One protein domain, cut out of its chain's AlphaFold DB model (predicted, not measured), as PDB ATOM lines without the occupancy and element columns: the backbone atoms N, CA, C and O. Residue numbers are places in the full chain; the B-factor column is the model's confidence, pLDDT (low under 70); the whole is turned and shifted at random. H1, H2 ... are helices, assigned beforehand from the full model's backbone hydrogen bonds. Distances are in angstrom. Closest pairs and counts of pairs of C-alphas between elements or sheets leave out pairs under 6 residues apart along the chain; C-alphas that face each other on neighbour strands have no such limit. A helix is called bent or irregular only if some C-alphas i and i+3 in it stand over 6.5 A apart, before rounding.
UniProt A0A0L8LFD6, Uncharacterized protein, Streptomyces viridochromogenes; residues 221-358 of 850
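Overview. This is residues 221 to 358 of the 850 residues of an uncharacterized protein of Streptomyces viridochromogenes (UniProt A0A0L8LFD6). Two helices, H4 and H8, come together near their last residues as a V, and H1 crosses between them, with H5 and H6 packed on H8. The short H2 and H3 lie side by side in a loose second part amid loops, and residues 321 to 327 stick out at the far end. The printed part has 138 residues with eight named helices, H1 to H8, and no named strand: all helix. It is only just compact, close to loose, with a radius of gyration of the C-alphas of 16.8 A and spans of 50 by 39 by 26 A.

Along the chain. Find C-alpha 222 at (11.842, 118.405, 139.694); H1 runs from there to 236, 20.7 A. Then come H2, residues 247 to 252, 9.4 A, H3, 260 to 265, 8.5 A, and H4, 281 to 292, 17.4 A. H5, 302 to 309, 10.5 A, is irregular, with C-alphas 304 and 307 7.3 A apart. H6 is 311 to 317, 9.9 A, and H7 is 325 to 328, 5.7 A. H8, 332 to 358, runs 39.5 A to C-alpha 358 at (19.942, 134.324, 131.529).

Arrangement. Look at Gly 232 and Ser 282, the closest C-alphas of H1 and H4, 4.4 A apart; H4 touches H1 with residues 282 to 287 alone. H8 touches H5, closest at C-alphas 348 and 302, 5.4 A, and H6, at 337 and 313, 4.7 A. H2 and H3 are close but not clearly touching, C-alphas 249 and 262 at 6.1 A. Every O i to N i+4 pair is within hydrogen-bond range in H1, H3 and H6, against 0 of 2 in H2 (O i to N i+3: 2 of 3), 7 of 8 in H4, 1 of 4 in H5 (3 of 5) and 21 of 23 in H8; H7 is too short for such a pair.

Size, cuts and confidence. The C-alphas of Thr 244 and Thr 323, the two farthest apart, are 50.8 A apart. The printed part has no cut; the link from H3 to H4 is long, and residues 319 to 330 are under pLDDT 70.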
ATOM      1  N   ALA A 221      16.397 119.246 138.427       96.25
ATOM      2  CA  ALA A 221      15.452 119.665 139.463       96.25
ATOM      3  C   ALA A 221      13.993 119.407 139.052       96.25
ATOM      4  O   ALA A 221      13.577 119.708 137.925       96.25
ATOM      5  N   ASP A 222      13.184 118.918 139.991       95.69
ATOM      6  CA  ASP A 222      11.842 118.405 139.694       95.69
ATOM      7  C   ASP A 222      10.933 119.494 139.090       95.69
ATOM      8  O   ASP A 222      10.184 119.252 138.140       95.69
ATOM      9  N   GLY A 223      11.052 120.731 139.590       95.75
ATOM     10  CA  GLY A 223      10.343 121.894 139.054       95.75
ATOM     11  C   GLY A 223      10.779 122.274 137.633       95.75
ATOM     12  O   GLY A 223       9.941 122.668 136.823       95.75
ATOM     13  N   LEU A 224      12.061 122.109 137.295       97.75
ATOM     14  CA  LEU A 224      12.567 122.388 135.949       97.75
ATOM     15  C   LEU A 224      12.115 121.315 134.954       97.75
ATOM     16  O   LEU A 224      11.605 121.658 133.888       97.75
ATOM     17  N   LEU A 225      12.205 120.029 135.313       97.69
ATOM     18  CA  LEU A 225      11.684 118.950 134.469       97.69
ATOM     19  C   LEU A 225      10.172 119.097 134.245       97.69
ATOM     20  O   LEU A 225       9.685 118.820 133.146       97.69
ATOM     21  N   HIS A 226       9.428 119.559 135.253       96.56
ATOM     22  CA  HIS A 226       8.007 119.863 135.109       96.56
ATOM     23  C   HIS A 226       7.755 120.920 134.020       96.56
ATOM     24  O   HIS A 226       6.950 120.679 133.116       96.56
ATOM     25  N   ILE A 227       8.501 122.033 134.034       97.62
ATOM     26  CA  ILE A 227       8.415 123.067 132.991       97.62
ATOM     27  C   ILE A 227       8.796 122.486 131.623       97.62
ATOM     28  O   ILE A 227       8.023 122.618 130.673       97.62
ATOM     29  N   CYS A 228       9.935 121.790 131.519       98.12
ATOM     30  CA  CYS A 228      10.401 121.187 130.266       98.12
ATOM     31  C   CYS A 228       9.371 120.218 129.672       98.12
ATOM     32  O   CYS A 228       9.123 120.242 128.466       98.12
ATOM     33  N   THR A 229       8.725 119.411 130.514       96.06
ATOM     34  CA  THR A 229       7.693 118.455 130.091       96.06
ATOM     35  C   THR A 229       6.476 119.174 129.514       96.06
ATOM     36  O   THR A 229       6.035 118.862 128.408       96.06
ATOM     37  N   VAL A 230       5.920 120.146 130.244       96.00
ATOM     38  CA  VAL A 230       4.675 120.819 129.843       96.00
ATOM     39  C   VAL A 230       4.913 121.752 128.656       96.00
ATOM     40  O   VAL A 230       4.149 121.733 127.690       96.00
ATOM     41  N   TYR A 231       5.978 122.554 128.688       98.00
ATOM     42  CA  TYR A 231       6.257 123.540 127.640       98.00
ATOM     43  C   TYR A 231       6.835 122.878 126.394       98.00
ATOM     44  O   TYR A 231       6.411 123.215 125.289       98.00
ATOM     45  N   GLY A 232       7.715 121.885 126.550       97.75
ATOM     46  CA  GLY A 232       8.244 121.102 125.436       97.75
ATOM     47  C   GLY A 232       7.138 120.416 124.638       97.75
ATOM     48  O   GLY A 232       7.120 120.503 123.412       97.75
ATOM     49  N   ARG A 233       6.166 119.802 125.319       96.62
ATOM     50  CA  ARG A 233       4.979 119.194 124.696       96.62
ATOM     51  C   ARG A 233       4.154 120.205 123.899       96.62
ATOM     52  O   ARG A 233       3.765 119.911 122.771       96.62
ATOM     53  N   THR A 234       3.900 121.394 124.452       98.00
ATOM     54  CA  THR A 234       3.180 122.464 123.738       98.00
ATOM     55  C   THR A 234       3.954 122.938 122.509       98.00
ATOM     56  O   THR A 234       3.370 123.091 121.440       98.00
ATOM     57  N   LEU A 235       5.271 123.130 122.631       98.19
ATOM     58  CA  LEU A 235       6.132 123.545 121.522       98.19
ATOM     59  C   LEU A 235       6.199 122.489 120.412       98.19
ATOM     60  O   LEU A 235       6.135 122.823 119.225       98.19
ATOM     61  N   LEU A 236       6.288 121.214 120.792       97.38
ATOM     62  CA  LEU A 236       6.282 120.092 119.863       97.38
ATOM     63  C   LEU A 236       4.900 119.902 119.212       97.38
ATOM     64  O   LEU A 236       4.826 119.602 118.023       97.38
ATOM     65  N   GLY A 237       3.817 120.139 119.959       95.94
ATOM     66  CA  GLY A 237       2.432 119.909 119.529       95.94
ATOM     67  C   GLY A 237       2.008 118.439 119.591       95.94
ATOM     68  O   GLY A 237       1.071 118.032 118.908       95.94
ATOM     69  N   ARG A 238       2.726 117.621 120.369       92.25
ATOM     70  CA  ARG A 238       2.531 116.170 120.460       92.25
ATOM     71  C   ARG A 238       3.007 115.641 121.812       92.25
ATOM     72  O   ARG A 238       3.983 116.137 122.370       92.25
ATOM     73  N   ASP A 239       2.358 114.574 122.272       90.06
ATOM     74  CA  ASP A 239       2.836 113.733 123.367       90.06
ATOM     75  C   ASP A 239       3.728 112.601 122.841       90.06
ATOM     76  O   ASP A 239       3.313 111.795 122.007       90.06
ATOM     77  N   GLU A 240       4.957 112.521 123.344       91.69
ATOM     78  CA  GLU A 240       5.863 111.409 123.054       91.69
ATOM     79  C   GLU A 240       5.693 110.288 124.083       91.69
ATOM     80  O   GLU A 240       5.630 110.526 125.297       91.69
ATOM     81  N   THR A 241       5.654 109.050 123.596       90.00
ATOM     82  CA  THR A 241       5.457 107.851 124.414       90.00
ATOM     83  C   THR A 241       6.567 106.831 124.184       90.00
ATOM     84  O   THR A 241       7.275 106.865 123.176       90.00
ATOM     85  N   PHE A 242       6.701 105.908 125.138       92.75
ATOM     86  CA  PHE A 242       7.599 104.758 125.064       92.75
ATOM     87  C   PHE A 242       6.774 103.478 125.248       92.75
ATOM     88  O   PHE A 242       6.662 102.968 126.362       92.75
ATOM     89  N   PRO A 243       6.151 102.951 124.181       87.00
ATOM     90  CA  PRO A 243       5.169 101.871 124.298       87.00
ATOM     91  C   PRO A 243       5.765 100.544 124.793       87.00
ATOM     92  O   PRO A 243       5.024  99.671 125.231       87.00
ATOM     93  N   THR A 244       7.091 100.389 124.719       89.88
ATOM     94  CA  THR A 244       7.815  99.183 125.150       89.88
ATOM     95  C   THR A 244       8.312  99.239 126.599       89.88
ATOM     96  O   THR A 244       8.876  98.255 127.065       89.88
ATOM     97  N   VAL A 245       8.104 100.352 127.311       89.88
ATOM     98  CA  VAL A 245       8.375 100.469 128.759       89.88
ATOM     99  C   VAL A 245       7.330  99.675 129.545       89.88
ATOM    100  O   VAL A 245       6.185  99.573 129.102       89.88
ATOM    101  N   HIS A 246       7.673  99.119 130.708       86.69
ATOM    102  CA  HIS A 246       6.733  98.308 131.480       86.69
ATOM    103  C   HIS A 246       5.445  99.088 131.855       86.69
ATOM    104  O   HIS A 246       5.530 100.216 132.356       86.69
ATOM    105  N   PRO A 247       4.227  98.521 131.682       84.50
ATOM    106  CA  PRO A 247       2.966  99.247 131.899       84.50
ATOM    107  C   PRO A 247       2.799  99.870 133.292       84.50
ATOM    108  O   PRO A 247       2.185 100.929 133.427       84.50
ATOM    109  N   ALA A 248       3.358  99.245 134.337       82.50
ATOM    110  CA  ALA A 248       3.314  99.802 135.692       82.50
ATOM    111  C   ALA A 248       4.065 101.143 135.790       82.50
ATOM    112  O   ALA A 248       3.582 102.069 136.445       82.50
ATOM    113  N   HIS A 249       5.198 101.270 135.092       83.81
ATOM    114  CA  HIS A 249       6.001 102.489 135.063       83.81
ATOM    115  C   HIS A 249       5.428 103.537 134.100       83.81
ATOM    116  O   HIS A 249       5.459 104.728 134.411       83.81
ATOM    117  N   GLN A 250       4.773 103.120 133.006       80.31
ATOM    118  CA  GLN A 250       4.082 104.040 132.087       80.31
ATOM    119  C   GLN A 250       3.048 104.939 132.786       80.31
ATOM    120  O   GLN A 250       2.852 106.086 132.385       80.31
ATOM    121  N   LYS A 251       2.388 104.440 133.838       75.12
ATOM    122  CA  LYS A 251       1.303 105.162 134.517       75.12
ATOM    123  C   LYS A 251       1.786 106.260 135.472       75.12
ATOM    124  O   LYS A 251       1.111 107.280 135.601       75.12
ATOM    125  N   TRP A 252       2.914 106.058 136.155       71.75
ATOM    126  CA  TRP A 252       3.324 106.920 137.275       71.75
ATOM    127  C   TRP A 252       4.766 107.426 137.192       71.75
ATOM    128  O   TRP A 252       5.023 108.545 137.631       71.75
ATOM    129  N   SER A 253       5.682 106.669 136.589       81.94
ATOM    130  CA  SER A 253       7.122 106.943 136.679       81.94
ATOM    131  C   SER A 253       7.608 108.047 135.740       81.94
ATOM    132  O   SER A 253       8.679 108.587 135.958       81.94
ATOM    133  N   PHE A 254       6.826 108.462 134.734       86.94
ATOM    134  CA  PHE A 254       7.189 109.588 133.852       86.94
ATOM    135  C   PHE A 254       7.060 110.974 134.508       86.94
ATOM    136  O   PHE A 254       7.413 111.986 133.894       86.94
ATOM    137  N   ARG A 255       6.539 111.046 135.737       88.81
ATOM    138  CA  ARG A 255       6.395 112.299 136.484       88.81
ATOM    139  C   ARG A 255       7.758 112.800 136.982       88.81
ATOM    140  O   ARG A 255       8.600 111.969 137.322       88.81
ATOM    141  N   PRO A 256       7.971 114.125 137.065       91.81
ATOM    142  CA  PRO A 256       9.155 114.667 137.724       91.81
ATOM    143  C   PRO A 256       9.279 114.150 139.160       91.81
ATOM    144  O   PRO A 256       8.289 114.128 139.889       91.81
ATOM    145  N   GLY A 257      10.467 113.687 139.536       90.75
ATOM    146  CA  GLY A 257      10.799 113.145 140.851       90.75
ATOM    147  C   GLY A 257      10.549 111.641 141.021       90.75
ATOM    148  O   GLY A 257      10.827 111.119 142.101       90.75
ATOM    149  N   TRP A 258      10.038 110.948 139.993       90.94
ATOM    150  CA  TRP A 258       9.621 109.536 140.047       90.94
ATOM    151  C   TRP A 258      10.264 108.638 138.972       90.94
ATOM    152  O   TRP A 258       9.881 107.475 138.838       90.94
ATOM    153  N   ARG A 259      11.244 109.142 138.207       93.25
ATOM    154  CA  ARG A 259      11.841 108.420 137.066       93.25
ATOM    155  C   ARG A 259      12.900 107.379 137.451       93.25
ATOM    156  O   ARG A 259      13.160 106.502 136.636       93.25
ATOM    157  N   GLN A 260      13.425 107.396 138.681       92.00
ATOM    158  CA  GLN A 260      14.597 106.594 139.078       92.00
ATOM    159  C   GLN A 260      14.459 105.100 138.747       92.00
ATOM    160  O   GLN A 260      15.271 104.556 138.007       92.00
ATOM    161  N   SER A 261      13.420 104.428 139.258       90.75
ATOM    162  CA  SER A 261      13.234 102.988 139.018       90.75
ATOM    163  C   SER A 261      13.003 102.673 137.542       90.75
ATOM    164  O   SER A 261      13.512 101.685 137.046       90.75
ATOM    165  N   MET A 262      12.292 103.531 136.808       92.88
ATOM    166  CA  MET A 262      12.073 103.330 135.371       92.88
ATOM    167  C   MET A 262      13.383 103.451 134.580       92.88
ATOM    168  O   MET A 262      13.630 102.658 133.675       92.88
ATOM    169  N   VAL A 263      14.234 104.417 134.928       92.75
ATOM    170  CA  VAL A 263      15.537 104.623 134.281       92.75
ATOM    171  C   VAL A 263      16.470 103.424 134.511       92.75
ATOM    172  O   VAL A 263      17.093 102.945 133.564       92.75
ATOM    173  N   LEU A 264      16.502 102.879 135.729       91.06
ATOM    174  CA  LEU A 264      17.309 101.697 136.048       91.06
ATOM    175  C   LEU A 264      16.708 100.400 135.477       91.06
ATOM    176  O   LEU A 264      17.389  99.616 134.814       91.06
ATOM    177  N   ASP A 265      15.421 100.156 135.719       91.00
ATOM    178  CA  ASP A 265      14.802  98.853 135.474       91.00
ATOM    179  C   ASP A 265      14.355  98.673 134.023       91.00
ATOM    180  O   ASP A 265      14.548  97.588 133.470       91.00
ATOM    181  N   ASP A 266      13.767  99.700 133.400       92.44
ATOM    182  CA  ASP A 266      13.309  99.615 132.011       92.44
ATOM    183  C   ASP A 266      14.407 100.039 131.045       92.44
ATOM    184  O   ASP A 266      14.743  99.271 130.151       92.44
ATOM    185  N   PHE A 267      14.990 101.227 131.241       94.06
ATOM    186  CA  PHE A 267      15.977 101.782 130.309       94.06
ATOM    187  C   PHE A 267      17.383 101.193 130.469       94.06
ATOM    188  O   PHE A 267      18.195 101.380 129.566       94.06
ATOM    189  N   LYS A 268      17.658 100.469 131.566       93.50
ATOM    190  CA  LYS A 268      18.956  99.833 131.870       93.50
ATOM    191  C   LYS A 268      20.131 100.802 131.974       93.50
ATOM    192  O   LYS A 268      21.282 100.402 131.818       93.50
ATOM    193  N   MET A 269      19.840 102.065 132.257       91.62
ATOM    194  CA  MET A 269      20.868 103.019 132.647       91.62
ATOM    195  C   MET A 269      21.292 102.737 134.094       91.62
ATOM    196  O   MET A 269      20.623 102.028 134.843       91.62
ATOM    197  N   THR A 270      22.417 103.307 134.483       84.81
ATOM    198  CA  THR A 270      23.097 103.174 135.773       84.81
ATOM    199  C   THR A 270      23.220 104.504 136.522       84.81
ATOM    200  O   THR A 270      23.730 104.508 137.641       84.81
ATOM    201  N   SER A 271      22.695 105.609 135.969       80.88
ATOM    202  CA  SER A 271      22.672 106.913 136.647       80.88
ATOM    203  C   SER A 271      21.955 106.840 138.006       80.88
ATOM    204  O   SER A 271      20.826 106.344 138.147       80.88
ATOM    205  N   THR A 272      22.630 107.351 139.034       75.06
ATOM    206  CA  THR A 272      22.194 107.279 140.438       75.06
ATOM    207  C   THR A 272      21.291 108.443 140.856       75.06
ATOM    208  O   THR A 272      20.600 108.339 141.870       75.06
ATOM    209  N   HIS A 273      21.221 109.508 140.047       81.44
ATOM    210  CA  HIS A 273      20.425 110.719 140.293       81.44
ATOM    211  C   HIS A 273      19.330 110.946 139.235       81.44
ATOM    212  O   HIS A 273      18.911 112.062 138.957       81.44
ATOM    213  N   ALA A 274      18.773 109.860 138.707       87.06
ATOM    214  CA  ALA A 274      17.802 109.853 137.618       87.06
ATOM    215  C   ALA A 274      16.326 110.011 138.044       87.06
ATOM    216  O   ALA A 274      15.409 109.661 137.288       87.06
ATOM    217  N   ARG A 275      16.035 110.535 139.250       91.50
ATOM    218  CA  ARG A 275      14.643 110.769 139.708       91.50
ATOM    219  C   ARG A 275      13.882 111.721 138.783       91.50
ATOM    220  O   ARG A 275      12.660 111.613 138.665       91.50
ATOM    221  N   SER A 276      14.619 112.579 138.089       94.69
ATOM    222  CA  SER A 276      14.137 113.514 137.083       94.69
ATOM    223  C   SER A 276      15.098 113.561 135.898       94.69
ATOM    224  O   SER A 276      15.799 114.535 135.680       94.69
ATOM    225  N   HIS A 277      15.085 112.491 135.108       96.62
ATOM    226  CA  HIS A 277      15.854 112.374 133.867       96.62
ATOM    227  C   HIS A 277      15.038 112.877 132.660       96.62
ATOM    228  O   HIS A 277      13.875 112.496 132.530       96.62
ATOM    229  N   LEU A 278      15.597 113.663 131.737       97.56
ATOM    230  CA  LEU A 278      15.014 113.996 130.427       97.56
ATOM    231  C   LEU A 278      14.959 112.744 129.548       97.56
ATOM    232  O   LEU A 278      15.961 112.070 129.369       97.56
ATOM    233  N   LEU A 279      13.807 112.416 128.969       96.56
ATOM    234  CA  LEU A 279      13.663 111.215 128.129       96.56
ATOM    235  C   LEU A 279      13.113 111.549 126.742       96.56
ATOM    236  O   LEU A 279      13.480 110.943 125.732       96.56
ATOM    237  N   ARG A 280      12.198 112.515 126.683       97.06
ATOM    238  CA  ARG A 280      11.484 112.885 125.459       97.06
ATOM    239  C   ARG A 280      12.252 113.932 124.667       97.06
ATOM    240  O   ARG A 280      12.860 114.821 125.257       97.06
ATOM    241  N   PHE A 281      12.158 113.897 123.339       98.25
ATOM    242  CA  PHE A 281      12.788 114.898 122.473       98.25
ATOM    243  C   PHE A 281      12.346 116.324 122.832       98.25
ATOM    244  O   PHE A 281      13.164 117.236 122.914       98.25
ATOM    245  N   SER A 282      11.060 116.498 123.135       97.94
ATOM    246  CA  SER A 282      10.476 117.748 123.634       97.94
ATOM    247  C   SER A 282      11.097 118.252 124.942       97.94
ATOM    248  O   SER A 282      11.294 119.458 125.083       97.94
ATOM    249  N   GLU A 283      11.428 117.358 125.877       98.50
ATOM    250  CA  GLU A 283      12.057 117.704 127.159       98.50
ATOM    251  C   GLU A 283      13.498 118.194 126.941       98.50
ATOM    252  O   GLU A 283      13.868 119.246 127.466       98.50
ATOM    253  N   PHE A 284      14.274 117.499 126.098       98.69
ATOM    254  CA  PHE A 284      15.621 117.925 125.697       98.69
ATOM    255  C   PHE A 284      15.617 119.294 125.008       98.69
ATOM    256  O   PHE A 284      16.390 120.182 125.369       98.69
ATOM    257  N   LEU A 285      14.726 119.499 124.033       98.62
ATOM    258  CA  LEU A 285      14.608 120.778 123.331       98.62
ATOM    259  C   LEU A 285      14.249 121.915 124.290       98.62
ATOM    260  O   LEU A 285      14.876 122.970 124.237       98.62
ATOM    261  N   ALA A 286      13.272 121.710 125.177       98.62
ATOM    262  CA  ALA A 286      12.892 122.722 126.158       98.62
ATOM    263  C   ALA A 286      14.065 123.083 127.082       98.62
ATOM    264  O   ALA A 286      14.317 124.272 127.288       98.62
ATOM    265  N   MET A 287      14.823 122.086 127.554       98.75
ATOM    266  CA  MET A 287      16.009 122.307 128.381       98.75
ATOM    267  C   MET A 287      17.030 123.206 127.670       98.75
ATOM    268  O   MET A 287      17.398 124.248 128.213       98.75
ATOM    269  N   TYR A 288      17.410 122.882 126.427       98.56
ATOM    270  CA  TYR A 288      18.333 123.707 125.633       98.56
ATOM    271  C   TYR A 288      17.871 125.163 125.493       98.56
ATOM    272  O   TYR A 288      18.652 126.100 125.669       98.56
ATOM    273  N   LEU A 289      16.589 125.376 125.194       98.69
ATOM    274  CA  LEU A 289      16.045 126.726 125.043       98.69
ATOM    275  C   LEU A 289      16.073 127.505 126.366       98.69
ATOM    276  O   LEU A 289      16.376 128.699 126.365       98.69
ATOM    277  N   MET A 290      15.781 126.839 127.484       98.19
ATOM    278  CA  MET A 290      15.707 127.455 128.808       98.19
ATOM    279  C   MET A 290      17.077 127.776 129.409       98.19
ATOM    280  O   MET A 290      17.185 128.764 130.133       98.19
ATOM    281  N   VAL A 291      18.133 127.013 129.099       97.94
ATOM    282  CA  VAL A 291      19.487 127.327 129.593       97.94
ATOM    283  C   VAL A 291      20.128 128.512 128.868       97.94
ATOM    284  O   VAL A 291      21.002 129.171 129.429       97.94
ATOM    285  N   TRP A 292      19.699 128.836 127.644       97.94
ATOM    286  CA  TRP A 292      20.256 129.953 126.861       97.94
ATOM    287  C   TRP A 292      19.369 131.197 126.816       97.94
ATOM    288  O   TRP A 292      19.819 132.252 126.364       97.94
ATOM    289  N   SER A 293      18.106 131.097 127.235       97.31
ATOM    290  CA  SER A 293      17.134 132.176 127.070       97.31
ATOM    291  C   SER A 293      16.126 132.248 128.216       97.31
ATOM    292  O   SER A 293      15.559 131.228 128.609       97.31
ATOM    293  N   PRO A 294      15.798 133.461 128.704       96.44
ATOM    294  CA  PRO A 294      14.757 133.639 129.710       96.44
ATOM    295  C   PRO A 294      13.331 133.493 129.145       96.44
ATOM    296  O   PRO A 294      12.386 133.439 129.923       96.44
ATOM    297  N   THR A 295      13.146 133.442 127.819       97.44
ATOM    298  CA  THR A 295      11.829 133.574 127.162       97.44
ATOM    299  C   THR A 295      10.797 132.536 127.606       97.44
ATOM    300  O   THR A 295       9.623 132.868 127.735       97.44
ATOM    301  N   LEU A 296      11.215 131.284 127.810       97.38
ATOM    302  CA  LEU A 296      10.311 130.188 128.179       97.38
ATOM    303  C   LEU A 296      10.151 130.016 129.694       97.38
ATOM    304  O   LEU A 296       9.409 129.143 130.126       97.38
ATOM    305  N   TRP A 297      10.831 130.821 130.514       97.12
ATOM    306  CA  TRP A 297      10.714 130.703 131.964       97.12
ATOM    307  C   TRP A 297       9.390 131.304 132.458       97.12
ATOM    308  O   TRP A 297       9.117 132.477 132.183       97.12
ATOM    309  N   PRO A 298       8.575 130.554 133.223       94.69
ATOM    310  CA  PRO A 298       7.297 131.050 133.724       94.69
ATOM    311  C   PRO A 298       7.496 132.233 134.674       94.69
ATOM    312  O   PRO A 298       8.471 132.298 135.414       94.69
ATOM    313  N   ALA A 299       6.560 133.184 134.713       90.75
ATOM    314  CA  ALA A 299       6.610 134.276 135.695       90.75
ATOM    315  C   ALA A 299       6.480 133.772 137.149       90.75
ATOM    316  O   ALA A 299       7.001 134.397 138.067       90.75
ATOM    317  N   VAL A 300       5.808 132.634 137.343       90.19
ATOM    318  CA  VAL A 300       5.640 131.978 138.643       90.19
ATOM    319  C   VAL A 300       6.922 131.206 139.000       90.19
ATOM    320  O   VAL A 300       7.394 130.441 138.157       90.19
ATOM    321  N   PRO A 301       7.492 131.388 140.207       89.31
ATOM    322  CA  PRO A 301       8.719 130.700 140.605       89.31
ATOM    323  C   PRO A 301       8.474 129.203 140.871       89.31
ATOM    324  O   PRO A 301       7.385 128.857 141.353       89.31
ATOM    325  N   PRO A 302       9.471 128.324 140.627       90.88
ATOM    326  CA  PRO A 302       9.324 126.871 140.753       90.88
ATOM    327  C   PRO A 302       8.772 126.407 142.099       90.88
ATOM    328  O   PRO A 302       7.940 125.507 142.128       90.88
ATOM    329  N   ILE A 303       9.112 127.092 143.198       90.81
ATOM    330  CA  ILE A 303       8.637 126.754 144.549       90.81
ATOM    331  C   ILE A 303       7.105 126.612 144.646       90.81
ATOM    332  O   ILE A 303       6.583 125.864 145.473       90.81
ATOM    333  N   ARG A 304       6.350 127.304 143.784       90.62
ATOM    334  CA  ARG A 304       4.880 127.263 143.777       90.62
ATOM    335  C   ARG A 304       4.299 125.964 143.219       90.62
ATOM    336  O   ARG A 304       3.130 125.699 143.495       90.62
ATOM    337  N   PHE A 305       5.087 125.157 142.507       91.31
ATOM    338  CA  PHE A 305       4.632 123.897 141.911       91.31
ATOM    339  C   PHE A 305       4.738 122.705 142.873       91.31
ATOM    340  O   PHE A 305       4.296 121.611 142.529       91.31
ATOM    341  N   PHE A 306       5.266 122.891 144.093       91.06
ATOM    342  CA  PHE A 306       5.449 121.796 145.056       91.06
ATOM    343  C   PHE A 306       4.160 121.001 145.299       91.06
ATOM    344  O   PHE A 306       4.163 119.779 145.206       91.06
ATOM    345  N   ALA A 307       3.040 121.690 145.541       89.25
ATOM    346  CA  ALA A 307       1.757 121.040 145.809       89.25
ATOM    347  C   ALA A 307       1.189 120.273 144.604       89.25
ATOM    348  O   ALA A 307       0.494 119.275 144.781       89.25
ATOM    349  N   GLU A 308       1.496 120.726 143.387       89.75
ATOM    350  CA  GLU A 308       1.118 120.041 142.149       89.75
ATOM    351  C   GLU A 308       1.953 118.767 141.943       89.75
ATOM    352  O   GLU A 308       1.411 117.718 141.590       89.75
ATOM    353  N   LEU A 309       3.264 118.845 142.192       89.62
ATOM    354  CA  LEU A 309       4.205 117.743 141.976       89.62
ATOM    355  C   LEU A 309       4.153 116.684 143.085       89.62
ATOM    356  O   LEU A 309       4.273 115.489 142.805       89.62
ATOM    357  N   PHE A 310       3.926 117.116 144.325       90.12
ATOM    358  CA  PHE A 310       3.981 116.300 145.539       90.12
ATOM    359  C   PHE A 310       2.695 116.441 146.371       90.12
ATOM    360  O   PHE A 310       2.725 116.909 147.515       90.12
ATOM    361  N   PRO A 311       1.526 116.053 145.824       89.25
ATOM    362  CA  PRO A 311       0.245 116.223 146.509       89.25
ATOM    363  C   PRO A 311       0.145 115.382 147.789       89.25
ATOM    364  O   PRO A 311      -0.537 115.784 148.729       89.25
ATOM    365  N   ARG A 312       0.834 114.233 147.848       87.75
ATOM    366  CA  ARG A 312       0.874 113.393 149.051       87.75
ATOM    367  C   ARG A 312       1.689 114.068 150.144       87.75
ATOM    368  O   ARG A 312       1.164 114.279 151.224       87.75
ATOM    369  N   GLU A 313       2.930 114.445 149.857       89.50
ATOM    370  CA  GLU A 313       3.813 115.137 150.798       89.50
ATOM    371  C   GLU A 313       3.174 116.443 151.286       89.50
ATOM    372  O   GLU A 313       3.238 116.761 152.468       89.50
ATOM    373  N   THR A 314       2.472 117.158 150.405       87.44
ATOM    374  CA  THR A 314       1.690 118.346 150.773       87.44
ATOM    375  C   THR A 314       0.573 118.025 151.765       87.44
ATOM    376  O   THR A 314       0.371 118.775 152.717       87.44
ATOM    377  N   ALA A 315      -0.143 116.913 151.578       87.25
ATOM    378  CA  ALA A 315      -1.160 116.469 152.528       87.25
ATOM    379  C   ALA A 315      -0.550 116.058 153.882       87.25
ATOM    380  O   ALA A 315      -1.118 116.403 154.915       87.25
ATOM    381  N   GLU A 316       0.611 115.389 153.880       86.25
ATOM    382  CA  GLU A 316       1.334 114.991 155.103       86.25
ATOM    383  C   GLU A 316       1.877 116.198 155.887       86.25
ATOM    384  O   GLU A 316       1.907 116.177 157.116       86.25
ATOM    385  N   LEU A 317       2.290 117.266 155.195       83.81
ATOM    386  CA  LEU A 317       2.738 118.516 155.822       83.81
ATOM    387  C   LEU A 317       1.583 119.295 156.475       83.81
ATOM    388  O   LEU A 317       1.811 120.013 157.449       83.81
ATOM    389  N   GLY A 318       0.355 119.130 155.966       71.88
ATOM    390  CA  GLY A 318      -0.874 119.702 156.519       71.88
ATOM    391  C   GLY A 318      -0.892 121.237 156.626       71.88
ATOM    392  O   GLY A 318      -0.054 121.950 156.080       71.88
ATOM    393  N   ASN A 319      -1.887 121.756 157.353       55.44
ATOM    394  CA  ASN A 319      -1.878 123.103 157.931       55.44
ATOM    395  C   ASN A 319      -1.884 122.888 159.450       55.44
ATOM    396  O   ASN A 319      -2.916 122.450 159.961       55.44
ATOM    397  N   PRO A 320      -0.756 123.049 160.163       46.41
ATOM    398  CA  PRO A 320      -0.670 122.585 161.539       46.41
ATOM    399  C   PRO A 320      -1.632 123.389 162.415       46.41
ATOM    400  O   PRO A 320      -1.510 124.610 162.522       46.41
ATOM    401  N   ASP A 321      -2.577 122.704 163.058       45.72
ATOM    402  CA  ASP A 321      -3.312 123.288 164.174       45.72
ATOM    403  C   ASP A 321      -2.323 123.510 165.333       45.72
ATOM    404  O   ASP A 321      -1.418 122.698 165.565       45.72
ATOM    405  N   HIS A 322      -2.445 124.626 166.056       49.81
ATOM    406  CA  HIS A 322      -1.411 125.102 166.993       49.81
ATOM    407  C   HIS A 322      -1.114 124.125 168.150       49.81
ATOM    408  O   HIS A 322      -0.094 124.258 168.828       49.81
ATOM    409  N   THR A 323      -1.979 123.135 168.372       50.44
ATOM    410  CA  THR A 323      -1.871 122.120 169.425       50.44
ATOM    411  C   THR A 323      -1.145 120.833 169.010       50.44
ATOM    412  O   THR A 323      -0.782 120.060 169.892       50.44
ATOM    413  N   GLU A 324      -0.882 120.590 167.718       53.41
ATOM    414  CA  GLU A 324      -0.225 119.353 167.228       53.41
ATOM    415  C   GLU A 324       1.270 119.512 166.899       53.41
ATOM    416  O   GLU A 324       1.964 118.529 166.631       53.41
ATOM    417  N   TYR A 325       1.797 120.739 166.961       51.75
ATOM    418  CA  TYR A 325       3.149 121.080 166.496       51.75
ATOM    419  C   TYR A 325       4.271 120.248 167.147       51.75
ATOM    420  O   TYR A 325       5.255 119.914 166.492       51.75
ATOM    421  N   PHE A 326       4.115 119.857 168.415       55.06
ATOM    422  CA  PHE A 326       5.129 119.088 169.143       55.06
ATOM    423  C   PHE A 326       5.115 117.576 168.847       55.06
ATOM    424  O   PHE A 326       6.113 116.924 169.121       55.06
ATOM    425  N   GLY A 327       4.038 117.019 168.276       57.00
ATOM    426  CA  GLY A 327       3.922 115.581 167.969       57.00
ATOM    427  C   GLY A 327       4.122 115.211 166.492       57.00
ATOM    428  O   GLY A 327       4.197 114.032 166.157       57.00
ATOM    429  N   LEU A 328       4.188 116.201 165.593       56.72
ATOM    430  CA  LEU A 328       4.345 115.990 164.147       56.72
ATOM    431  C   LEU A 328       5.797 115.695 163.735       56.72
ATOM    432  O   LEU A 328       6.009 114.904 162.821       56.72
ATOM    433  N   LEU A 329       6.789 116.265 164.432       56.84
ATOM    434  CA  LEU A 329       8.218 116.034 164.158       56.84
ATOM    435  C   LEU A 329       8.648 114.570 164.369       56.84
ATOM    436  O   LEU A 329       9.611 114.127 163.745       56.84
ATOM    437  N   ASP A 330       7.907 113.822 165.190       64.06
ATOM    438  CA  ASP A 330       8.169 112.408 165.473       64.06
ATOM    439  C   ASP A 330       7.506 111.452 164.460       64.06
ATOM    440  O   ASP A 330       7.793 110.252 164.473       64.06
ATOM    441  N   LYS A 331       6.639 111.946 163.557       76.75
ATOM    442  CA  LYS A 331       6.013 111.115 162.514       76.75
ATOM    443  C   LYS A 331       6.972 110.923 161.325       76.75
ATOM    444  O   LYS A 331       7.355 111.916 160.697       76.75
ATOM    445  N   PRO A 332       7.331 109.677 160.951       82.81
ATOM    446  CA  PRO A 332       8.240 109.413 159.832       82.81
ATOM    447  C   PRO A 332       7.785 110.018 158.496       82.81
ATOM    448  O   PRO A 332       8.610 110.509 157.725       82.81
ATOM    449  N   GLU A 333       6.481 110.013 158.222       83.69
ATOM    450  CA  GLU A 333       5.886 110.537 156.989       83.69
ATOM    451  C   GLU A 333       6.034 112.057 156.890       83.69
ATOM    452  O   GLU A 333       6.449 112.563 155.846       83.69
ATOM    453  N   TYR A 334       5.776 112.776 157.990       84.62
ATOM    454  CA  TYR A 334       5.980 114.223 158.067       84.62
ATOM    455  C   TYR A 334       7.457 114.572 157.882       84.62
ATOM    456  O   TYR A 334       7.783 115.454 157.091       84.62
ATOM    457  N   LYS A 335       8.366 113.851 158.556       84.31
ATOM    458  CA  LYS A 335       9.811 114.071 158.422       84.31
ATOM    459  C   LYS A 335      10.269 113.925 156.969       84.31
ATOM    460  O   LYS A 335      10.928 114.822 156.453       84.31
ATOM    461  N   LYS A 336       9.852 112.855 156.287       87.44
ATOM    462  CA  LYS A 336      10.174 112.627 154.871       87.44
ATOM    463  C   LYS A 336       9.590 113.713 153.960       87.44
ATOM    464  O   LYS A 336      10.262 114.178 153.042       87.44
ATOM    465  N   ALA A 337       8.343 114.122 154.200       87.81
ATOM    466  CA  ALA A 337       7.705 115.193 153.440       87.81
ATOM    467  C   ALA A 337       8.401 116.548 153.664       87.81
ATOM    468  O   ALA A 337       8.571 117.320 152.721       87.81
ATOM    469  N   HIS A 338       8.856 116.814 154.890       87.94
ATOM    470  CA  HIS A 338       9.617 118.006 155.245       87.94
ATOM    471  C   HIS A 338      11.003 118.019 154.594       87.94
ATOM    472  O   HIS A 338      11.365 119.021 153.988       87.94
ATOM    473  N   GLU A 339      11.748 116.910 154.652       89.69
ATOM    474  CA  GLU A 339      13.035 116.750 153.956       89.69
ATOM    475  C   GLU A 339      12.878 117.017 152.453       89.69
ATOM    476  O   GLU A 339      13.588 117.853 151.895       89.69
ATOM    477  N   ARG A 340      11.859 116.417 151.822       89.00
ATOM    478  CA  ARG A 340      11.544 116.654 150.407       89.00
ATOM    479  C   ARG A 340      11.200 118.116 150.112       89.00
ATOM    480  O   ARG A 340      11.624 118.637 149.083       89.00
ATOM    481  N   LEU A 341      10.435 118.783 150.980       91.44
ATOM    482  CA  LEU A 341      10.135 120.208 150.826       91.44
ATOM    483  C   LEU A 341      11.407 121.057 150.922       91.44
ATOM    484  O   LEU A 341      11.575 121.967 150.117       91.44
ATOM    485  N   MET A 342      12.298 120.773 151.873       91.69
ATOM    486  CA  MET A 342      13.549 121.522 152.031       91.69
ATOM    487  C   MET A 342      14.482 121.334 150.828       91.69
ATOM    488  O   MET A 342      15.028 122.321 150.338       91.69
ATOM    489  N   GLU A 343      14.605 120.110 150.299       90.06
ATOM    490  CA  GLU A 343      15.317 119.851 149.037       90.06
ATOM    491  C   GLU A 343      14.722 120.667 147.882       90.06
ATOM    492  O   GLU A 343      15.444 121.356 147.164       90.06
ATOM    493  N   TYR A 344      13.396 120.640 147.731       92.75
ATOM    494  CA  TYR A 344      12.708 121.346 146.652       92.75
ATOM    495  C   TYR A 344      12.826 122.872 146.758       92.75
ATOM    496  O   TYR A 344      12.936 123.559 145.740       92.75
ATOM    497  N   VAL A 345      12.811 123.418 147.980       93.62
ATOM    498  CA  VAL A 345      13.073 124.842 148.245       93.62
ATOM    499  C   VAL A 345      14.485 125.205 147.797       93.62
ATOM    500  O   VAL A 345      14.639 126.152 147.031       93.62
ATOM    501  N   ALA A 346      15.494 124.424 148.194       91.62
ATOM    502  CA  ALA A 346      16.880 124.674 147.809       91.62
ATOM    503  C   ALA A 346      17.081 124.611 146.283       91.62
ATOM    504  O   ALA A 346      17.688 125.511 145.701       91.62
ATOM    505  N   GLU A 347      16.518 123.599 145.612       93.38
ATOM    506  CA  GLU A 347      16.531 123.509 144.146       93.38
ATOM    507  C   GLU A 347      15.849 124.722 143.497       93.38
ATOM    508  O   GLU A 347      16.375 125.290 142.539       93.38
ATOM    509  N   SER A 348      14.694 125.144 144.019       94.88
ATOM    510  CA  SER A 348      13.941 126.290 143.494       94.88
ATOM    511  C   SER A 348      14.720 127.600 143.621       94.88
ATOM    512  O   SER A 348      14.763 128.370 142.661       94.88
ATOM    513  N   ASP A 349      15.382 127.826 144.757       93.94
ATOM    514  CA  ASP A 349      16.216 129.010 144.987       93.94
ATOM    515  C   ASP A 349      17.402 129.052 144.008       93.94
ATOM    516  O   ASP A 349      17.705 130.098 143.423       93.94
ATOM    517  N   HIS A 350      18.047 127.906 143.758       95.69
ATOM    518  CA  HIS A 350      19.116 127.810 142.762       95.69
ATOM    519  C   HIS A 350      18.617 128.080 141.336       95.69
ATOM    520  O   HIS A 350      19.292 128.787 140.582       95.69
ATOM    521  N   LEU A 351      17.439 127.562 140.971       97.12
ATOM    522  CA  LEU A 351      16.820 127.808 139.666       97.12
ATOM    523  C   LEU A 351      16.477 129.288 139.463       97.12
ATOM    524  O   LEU A 351      16.715 129.822 138.378       97.12
ATOM    525  N   ASP A 352      15.954 129.966 140.486       94.94
ATOM    526  CA  ASP A 352      15.647 131.398 140.414       94.94
ATOM    527  C   ASP A 352      16.927 132.238 140.276       94.94
ATOM    528  O   ASP A 352      16.982 133.157 139.449       94.94
ATOM    529  N   GLY A 353      17.993 131.876 141.000       94.31
ATOM    530  CA  GLY A 353      19.319 132.475 140.836       94.31
ATOM    531  C   GLY A 353      19.876 132.288 139.421       94.31
ATOM    532  O   GLY A 353      20.302 133.256 138.787       94.31
ATOM    533  N   PHE A 354      19.805 131.068 138.881       97.31
ATOM    534  CA  PHE A 354      20.217 130.759 137.510       97.31
ATOM    535  C   PHE A 354      19.425 131.573 136.484       97.31
ATOM    536  O   PHE A 354      20.011 132.252 135.636       97.31
ATOM    537  N   ARG A 355      18.093 131.586 136.604       96.81
ATOM    538  CA  ARG A 355      17.194 132.363 135.746       96.81
ATOM    539  C   ARG A 355      17.559 133.848 135.730       96.81
ATOM    540  O   ARG A 355      17.504 134.469 134.667       96.81
ATOM    541  N   GLY A 356      17.952 134.406 136.876       95.69
ATOM    542  CA  GLY A 356      18.379 135.802 137.008       95.69
ATOM    543  C   GLY A 356      19.545 136.190 136.089       95.69
ATOM    544  O   GLY A 356      19.643 137.346 135.681       95.69
ATOM    545  N   THR A 357      20.380 135.227 135.690       96.62
ATOM    546  CA  THR A 357      21.564 135.461 134.846       96.62
ATOM    547  C   THR A 357      21.311 135.306 133.341       96.62
ATOM    548  O   THR A 357      22.103 135.777 132.522       96.62
ATOM    549  N   LEU A 358      20.185 134.709 132.929       98.00
ATOM    550  CA  LEU A 358      19.942 134.324 131.529       98.00
ATOM    551  C   LEU A 358      19.909 135.499 130.546       98.00
ATOM    552  O   LEU A 358      20.245 135.334 129.375       98.00
TER     553      LEU A 358